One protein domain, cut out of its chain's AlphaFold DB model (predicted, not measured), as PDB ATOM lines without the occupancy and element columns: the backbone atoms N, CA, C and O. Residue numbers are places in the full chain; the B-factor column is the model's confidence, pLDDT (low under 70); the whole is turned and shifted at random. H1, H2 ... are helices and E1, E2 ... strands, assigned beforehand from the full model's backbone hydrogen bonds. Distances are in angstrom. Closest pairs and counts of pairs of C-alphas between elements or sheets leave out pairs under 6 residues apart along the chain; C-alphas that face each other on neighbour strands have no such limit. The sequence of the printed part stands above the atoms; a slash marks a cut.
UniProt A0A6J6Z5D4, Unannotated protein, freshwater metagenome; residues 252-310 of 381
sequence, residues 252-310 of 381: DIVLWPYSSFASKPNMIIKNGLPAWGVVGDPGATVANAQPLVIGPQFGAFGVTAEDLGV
ATOM      1  N   ASP A 252     187.740 137.606 130.209       98.62
ATOM      2  CA  ASP A 252     187.524 136.190 130.502       98.62
ATOM      3  C   ASP A 252     187.859 135.924 131.976       98.62
ATOM      4  O   ASP A 252     189.024 135.835 132.363       98.62
ATOM      5  N   ILE A 253     186.830 135.865 132.822       98.44
ATOM      6  CA  ILE A 253     186.966 135.892 134.284       98.44
ATOM      7  C   ILE A 253     186.157 134.753 134.894       98.44
ATOM      8  O   ILE A 253     184.982 134.574 134.583       98.44
ATOM      9  N   VAL A 254     186.762 134.015 135.823       98.25
ATOM     10  CA  VAL A 254     186.066 132.992 136.610       98.25
ATOM     11  C   VAL A 254     185.931 133.470 138.049       98.25
ATOM     12  O   VAL A 254     186.922 133.797 138.700       98.25
ATOM     13  N   LEU A 255     184.698 133.503 138.547       97.94
ATOM     14  CA  LEU A 255     184.382 133.842 139.927       97.94
ATOM     15  C   LEU A 255     184.227 132.567 140.747       97.94
ATOM     16  O   LEU A 255     183.459 131.669 140.392       97.94
ATOM     17  N   TRP A 256     184.926 132.519 141.873       97.31
ATOM     18  CA  TRP A 256     184.959 131.366 142.762       97.31
ATOM     19  C   TRP A 256     184.414 131.746 144.138       97.31
ATOM     20  O   TRP A 256     184.858 132.747 144.707       97.31
ATOM     21  N   PRO A 257     183.507 130.945 144.721       95.38
ATOM     22  CA  PRO A 257     183.310 130.959 146.159       95.38
ATOM     23  C   PRO A 257     184.619 130.557 146.836       95.38
ATOM     24  O   PRO A 257     185.283 129.620 146.394       95.38
ATOM     25  N   TYR A 258     184.965 131.225 147.937       91.56
ATOM     26  CA  TYR A 258     186.160 130.881 148.709       91.56
ATOM     27  C   TYR A 258     186.173 129.396 149.109       91.56
ATOM     28  O   TYR A 258     187.176 128.711 148.937       91.56
ATOM     29  N   SER A 259     185.029 128.877 149.563       91.56
ATOM     30  CA  SER A 259     184.885 127.499 150.039       91.56
ATOM     31  C   SER A 259     185.029 126.427 148.959       91.56
ATOM     32  O   SER A 259     185.204 125.273 149.315       91.56
ATOM     33  N   SER A 260     184.941 126.765 147.669       92.81
ATOM     34  CA  SER A 260     185.015 125.800 146.561       92.81
ATOM     35  C   SER A 260     186.027 126.195 145.488       92.81
ATOM     36  O   SER A 260     185.943 125.712 144.351       92.81
ATOM     37  N   PHE A 261     186.972 127.074 145.838       94.62
ATOM     38  CA  PHE A 261     188.029 127.528 144.944       94.62
ATOM     39  C   PHE A 261     188.734 126.343 144.268       94.62
ATOM     40  O   PHE A 261     188.986 125.313 144.890       94.62
ATOM     41  N   ALA A 262     189.000 126.491 142.968       94.00
ATOM     42  CA  ALA A 262     189.580 125.483 142.077       94.00
ATOM     43  C   ALA A 262     188.771 124.186 141.863       94.00
ATOM     44  O   ALA A 262     189.144 123.396 140.998       94.00
ATOM     45  N   SER A 263     187.661 123.962 142.579       94.31
ATOM     46  CA  SER A 263     186.781 122.806 142.363       94.31
ATOM     47  C   SER A 263     185.503 123.165 141.607       94.31
ATOM     48  O   SER A 263     185.275 122.642 140.521       94.31
ATOM     49  N   LYS A 264     184.670 124.063 142.152       93.81
ATOM     50  CA  LYS A 264     183.395 124.462 141.535       93.81
ATOM     51  C   LYS A 264     183.282 125.987 141.471       93.81
ATOM     52  O   LYS A 264     183.154 126.612 142.530       93.81
ATOM     53  N   PRO A 265     183.333 126.599 140.274       95.88
ATOM     54  CA  PRO A 265     183.158 128.038 140.135       95.88
ATOM     55  C   PRO A 265     181.694 128.435 140.345       95.88
ATOM     56  O   PRO A 265     180.778 127.635 140.164       95.88
ATOM     57  N   ASN A 266     181.472 129.698 140.703       96.50
ATOM     58  CA  ASN A 266     180.136 130.283 140.778       96.50
ATOM     59  C   ASN A 266     179.678 130.802 139.411       96.50
ATOM     60  O   ASN A 266     178.531 130.586 139.027       96.50
ATOM     61  N   MET A 267     180.569 131.477 138.683       97.94
ATOM     62  CA  MET A 267     180.256 132.107 137.403       97.94
ATOM     63  C   MET A 267     181.500 132.188 136.520       97.94
ATOM     64  O   MET A 267     182.605 132.430 137.001       97.94
ATOM     65  N   ILE A 268     181.305 132.002 135.221       98.25
ATOM     66  CA  ILE A 268     182.302 132.116 134.162       98.25
ATOM     67  C   ILE A 268     181.824 133.233 133.239       98.25
ATOM     68  O   ILE A 268     180.799 133.108 132.562       98.25
ATOM     69  N   ILE A 269     182.555 134.338 133.240       98.69
ATOM     70  CA  ILE A 269     182.342 135.496 132.382       98.69
ATOM     71  C   ILE A 269     183.257 135.327 131.171       98.69
ATOM     72  O   ILE A 269     184.463 135.154 131.333       98.69
ATOM     73  N   LYS A 270     182.686 135.378 129.970       98.50
ATOM     74  CA  LYS A 270     183.417 135.346 128.705       98.50
ATOM     75  C   LYS A 270     183.265 136.698 128.027       98.50
ATOM     76  O   LYS A 270     182.142 137.128 127.780       98.50
ATOM     77  N   ASN A 271     184.381 137.366 127.757       97.50
ATOM     78  CA  ASN A 271     184.437 138.690 127.139       97.50
ATOM     79  C   ASN A 271     183.393 139.682 127.709       97.50
ATOM     80  O   ASN A 271     182.686 140.369 126.976       97.50
ATOM     81  N   GLY A 272     183.265 139.713 129.041       97.31
ATOM     82  CA  GLY A 272     182.376 140.629 129.763       97.31
ATOM     83  C   GLY A 272     180.930 140.162 129.967       97.31
ATOM     84  O   GLY A 272     180.197 140.829 130.695       97.31
ATOM     85  N   LEU A 273     180.506 139.026 129.399       98.25
ATOM     86  CA  LEU A 273     179.158 138.478 129.593       98.25
ATOM     87  C   LEU A 273     179.187 137.136 130.349       98.25
ATOM     88  O   LEU A 273     180.005 136.275 130.022       98.25
ATOM     89  N   PRO A 274     178.285 136.901 131.324       98.25
ATOM     90  CA  PRO A 274     178.123 135.588 131.943       98.25
ATOM     91  C   PRO A 274     177.798 134.526 130.892       98.25
ATOM     92  O   PRO A 274     176.751 134.580 130.243       98.25
ATOM     93  N   ALA A 275     178.699 133.564 130.724       98.12
ATOM     94  CA  ALA A 275     178.566 132.466 129.775       98.12
ATOM     95  C   ALA A 275     178.061 131.198 130.465       98.12
ATOM     96  O   ALA A 275     177.166 130.536 129.954       98.12
ATOM     97  N   TRP A 276     178.592 130.886 131.645       97.94
ATOM     98  CA  TRP A 276     178.192 129.737 132.458       97.94
ATOM     99  C   TRP A 276     178.182 130.125 133.937       97.94
ATOM    100  O   TRP A 276     178.875 131.054 134.343       97.94
ATOM    101  N   GLY A 277     177.396 129.442 134.761       97.00
ATOM    102  CA  GLY A 277     177.328 129.720 136.195       97.00
ATOM    103  C   GLY A 277     176.318 128.847 136.920       97.00
ATOM    104  O   GLY A 277     175.614 128.060 136.292       97.00
ATOM    105  N   VAL A 278     176.255 128.977 138.242       96.69
ATOM    106  CA  VAL A 278     175.309 128.220 139.070       96.69
ATOM    107  C   VAL A 278     173.874 128.635 138.739       96.69
ATOM    108  O   VAL A 278     173.521 129.809 138.837       96.69
ATOM    109  N   VAL A 279     173.052 127.657 138.367       96.00
ATOM    110  CA  VAL A 279     171.614 127.786 138.112       96.00
ATOM    111  C   VAL A 279     170.842 126.860 139.048       96.00
ATOM    112  O   VAL A 279     171.306 125.761 139.349       96.00
ATOM    113  N   GLY A 280     169.690 127.334 139.523       95.88
ATOM    114  CA  GLY A 280     168.742 126.580 140.345       95.88
ATOM    115  C   GLY A 280     167.467 126.215 139.588       95.88
ATOM    116  O   GLY A 280     167.425 126.287 138.359       95.88
ATOM    117  N   ASP A 281     166.411 125.867 140.325       96.50
ATOM    118  CA  ASP A 281     165.075 125.652 139.753       96.50
ATOM    119  C   ASP A 281     164.545 126.943 139.085       96.50
ATOM    120  O   ASP A 281     164.308 127.936 139.779       96.50
ATOM    121  N   PRO A 282     164.324 126.955 137.753       93.81
ATOM    122  CA  PRO A 282     163.831 128.136 137.048       93.81
ATOM    123  C   PRO A 282     162.381 128.503 137.404       93.81
ATOM    124  O   PRO A 282     161.955 129.617 137.109       93.81
ATOM    125  N   GLY A 283     161.613 127.590 138.008       96.31
ATOM    126  CA  GLY A 283     160.257 127.847 138.495       96.31
ATOM    127  C   GLY A 283     160.198 128.438 139.907       96.31
ATOM    128  O   GLY A 283     159.116 128.815 140.363       96.31
ATOM    129  N   ALA A 284     161.327 128.520 140.613       96.94
ATOM    130  CA  ALA A 284     161.367 129.000 141.985       96.94
ATOM    131  C   ALA A 284     161.324 130.532 142.089       96.94
ATOM    132  O   ALA A 284     161.661 131.272 141.168       96.94
ATOM    133  N   THR A 285     160.959 131.029 143.272       95.88
ATOM    134  CA  THR A 285     160.934 132.472 143.570       95.88
ATOM    135  C   THR A 285     162.316 133.058 143.874       95.88
ATOM    136  O   THR A 285     162.457 134.278 143.952       95.88
ATOM    137  N   VAL A 286     163.332 132.209 144.061       93.81
ATOM    138  CA  VAL A 286     164.710 132.592 144.398       93.81
ATOM    139  C   VAL A 286     165.717 131.772 143.595       93.81
ATOM    140  O   VAL A 286     165.540 130.575 143.387       93.81
ATOM    141  N   ALA A 287     166.817 132.411 143.188       88.12
ATOM    142  CA  ALA A 287     167.820 131.809 142.306       88.12
ATOM    143  C   ALA A 287     168.632 130.664 142.943       88.12
ATOM    144  O   ALA A 287     169.312 129.927 142.235       88.12
ATOM    145  N   ASN A 288     168.588 130.514 144.271       91.94
ATOM    146  CA  ASN A 288     169.320 129.481 145.005       91.94
ATOM    147  C   ASN A 288     168.466 128.246 145.354       91.94
ATOM    148  O   ASN A 288     168.904 127.408 146.147       91.94
ATOM    149  N   ALA A 289     167.259 128.130 144.793       96.81
ATOM    150  CA  ALA A 289     166.432 126.942 144.950       96.81
ATOM    151  C   ALA A 289     167.079 125.728 144.267       96.81
ATOM    152  O   ALA A 289     167.580 125.816 143.146       96.81
ATOM    153  N   GLN A 290     167.073 124.589 144.958       96.88
ATOM    154  CA  GLN A 290     167.641 123.342 144.446       96.88
ATOM    155  C   GLN A 290     166.817 122.791 143.267       96.88
ATOM    156  O   GLN A 290     165.601 122.979 143.261       96.88
ATOM    157  N   PRO A 291     167.438 122.058 142.324       95.50
ATOM    158  CA  PRO A 291     168.840 121.627 142.317       95.50
ATOM    159  C   PRO A 291     169.799 122.694 141.775       95.50
ATOM    160  O   PRO A 291     169.574 123.244 140.703       95.50
ATOM    161  N   LEU A 292     170.903 122.937 142.490       95.50
ATOM    162  CA  LEU A 292     171.971 123.820 142.019       95.50
ATOM    163  C   LEU A 292     172.976 123.060 141.155       95.50
ATOM    164  O   LEU A 292     173.680 122.170 141.635       95.50
ATOM    165  N   VAL A 293     173.083 123.456 139.890       95.38
ATOM    166  CA  VAL A 293     174.027 122.898 138.913       95.38
ATOM    167  C   VAL A 293     174.771 124.017 138.192       95.38
ATOM    168  O   VAL A 293     174.295 125.146 138.133       95.38
ATOM    169  N   ILE A 294     175.950 123.733 137.639       95.00
ATOM    170  CA  ILE A 294     176.633 124.688 136.758       95.00
ATOM    171  C   ILE A 294     176.012 124.542 135.367       95.00
ATOM    172  O   ILE A 294     176.065 123.463 134.781       95.00
ATOM    173  N   GLY A 295     175.410 125.612 134.856       95.75
ATOM    174  CA  GLY A 295     174.674 125.611 133.596       95.75
ATOM    175  C   GLY A 295     174.936 126.848 132.733       95.75
ATOM    176  O   GLY A 295     175.601 127.794 133.176       95.75
ATOM    177  N   PRO A 296     174.429 126.840 131.489       96.50
ATOM    178  CA  PRO A 296     174.582 127.948 130.558       96.50
ATOM    179  C   PRO A 296     173.850 129.201 131.051       96.50
ATOM    180  O   PRO A 296     172.742 129.138 131.580       96.50
ATOM    181  N   GLN A 297     174.479 130.349 130.833       97.06
ATOM    182  CA  GLN A 297     173.929 131.687 131.051       97.06
ATOM    183  C   GLN A 297     173.667 132.350 129.690       97.06
ATOM    184  O   GLN A 297     173.936 131.762 128.645       97.06
ATOM    185  N   PHE A 298     173.173 133.590 129.671       95.94
ATOM    186  CA  PHE A 298     172.842 134.296 128.423       95.94
ATOM    187  C   PHE A 298     173.984 134.335 127.392       95.94
ATOM    188  O   PHE A 298     173.723 134.243 126.194       95.94
ATOM    189  N   GLY A 299     175.242 134.408 127.835       96.94
ATOM    190  CA  GLY A 299     176.414 134.383 126.960       96.94
ATOM    191  C   GLY A 299     176.650 133.053 126.235       96.94
ATOM    192  O   GLY A 299     177.423 133.023 125.287       96.94
ATOM    193  N   ALA A 300     175.995 131.960 126.635       96.44
ATOM    194  CA  ALA A 300     176.108 130.651 125.988       96.44
ATOM    195  C   ALA A 300     175.031 130.376 124.925       96.44
ATOM    196  O   ALA A 300     175.017 129.287 124.355       96.44
ATOM    197  N   PHE A 301     174.130 131.323 124.643       95.12
ATOM    198  CA  PHE A 301     173.017 131.102 123.719       95.12
ATOM    199  C   PHE A 301     173.131 131.910 122.426       95.12
ATOM    200  O   PHE A 301     173.607 133.044 122.406       95.12
ATOM    201  N   GLY A 302     172.609 131.326 121.343       92.75
ATOM    202  CA  GLY A 302     172.492 131.974 120.039       92.75
ATOM    203  C   GLY A 302     173.835 132.438 119.475       92.75
ATOM    204  O   GLY A 302     174.862 131.796 119.671       92.75
ATOM    205  N   VAL A 303     173.811 133.572 118.774       92.25
ATOM    206  CA  VAL A 303     175.013 134.180 118.177       92.25
ATOM    207  C   VAL A 303     175.979 134.733 119.226       92.25
ATOM    208  O   VAL A 303     177.174 134.818 118.971       92.25
ATOM    209  N   THR A 304     175.492 135.037 120.433       94.06
ATOM    210  CA  THR A 304     176.310 135.586 121.521       94.06
ATOM    211  C   THR A 304     177.453 134.645 121.895       94.06
ATOM    212  O   THR A 304     178.578 135.098 122.074       94.06
ATOM    213  N   ALA A 305     177.215 133.329 121.945       93.56
ATOM    214  CA  ALA A 305     178.271 132.353 122.235       93.56
ATOM    215  C   ALA A 305     179.443 132.447 121.240       93.56
ATOM    216  O   ALA A 305     180.615 132.258 121.583       93.56
ATOM    217  N   GLU A 306     179.136 132.781 119.994       93.31
ATOM    218  CA  GLU A 306     180.125 132.978 118.950       93.31
ATOM    219  C   GLU A 306     180.833 134.336 119.066       93.31
ATOM    220  O   GLU A 306     182.058 134.416 118.991       93.31
ATOM    221  N   ASP A 307     180.088 135.403 119.333       93.12
ATOM    222  CA  ASP A 307     180.636 136.762 119.393       93.12
ATOM    223  C   ASP A 307     181.541 136.995 120.623       93.12
ATOM    224  O   ASP A 307     182.407 137.872 120.616       93.12
ATOM    225  N   LEU A 308     181.385 136.198 121.688       95.56
ATOM    226  CA  LEU A 308     182.198 136.311 122.907       95.56
ATOM    227  C   LEU A 308     183.574 135.632 122.823       95.56
ATOM    228  O   LEU A 308     184.399 135.823 123.719       95.56
ATOM    229  N   GLY A 309     183.835 134.820 121.801       94.81
ATOM    230  CA  GLY A 309     185.096 134.090 121.652       94.81
ATOM    231  C   GLY A 309     185.872 134.502 120.408       94.81
ATOM    232  O   GLY A 309     185.293 134.966 119.428       94.81
ATOM    233  N   VAL A 310     187.184 134.282 120.427       95.75
ATOM    234  CA  VAL A 310     188.055 134.501 119.263       95.75
ATOM    235  C   VAL A 310     188.528 133.192 118.648       95.75
ATOM    236  O   VAL A 310     188.605 132.159 119.319       95.75
TER     237      VAL A 310
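This is residues 252 to 310 of the 381 residues of the protein "Unannotated protein" of freshwater metagenome (UniProt A0A6J6Z5D4). There is little regular structure: a four-stranded sheet has long loops, residues 256 to 266 and 280 to 292, beyond one end, and short H1 near the other. The 59 printed residues, 22 in named elements, mostly strand, run E1, E2, E3, E4, H1. The strands form a meander in that order, each the antiparallel neighbour of the one before. The whole is flat, 33 by 28 by 13 A, only just compact, close to loose, with a radius of gyration of the C-alphas of 12.3 A.

E1, residues 253 to 255, and E2, residues 267 to 270, form a hairpin at 173 degrees; N 255 and O 267 are within hydrogen-bond range, 2.8 A. E3, residues 273 to 279, forms a hairpin with E2 at 160 degrees, N 268 and O 276 at 2.8 A. E4, residues 293 to 296, forms one with E3 at 151 degrees, N 277 and O 295 at 2.9 A. H1, residues 304 to 307, only grazes the sheet and is too short for an O i to N i+4 pair.

E1 begins at C-alpha 253 (186.966, 135.892, 134.284). E3 spans 15.6 A. H1 ends at C-alpha 307 (180.636, 136.762, 119.393).

The printed part has no cut. No printed residue is under 70 in pLDDT.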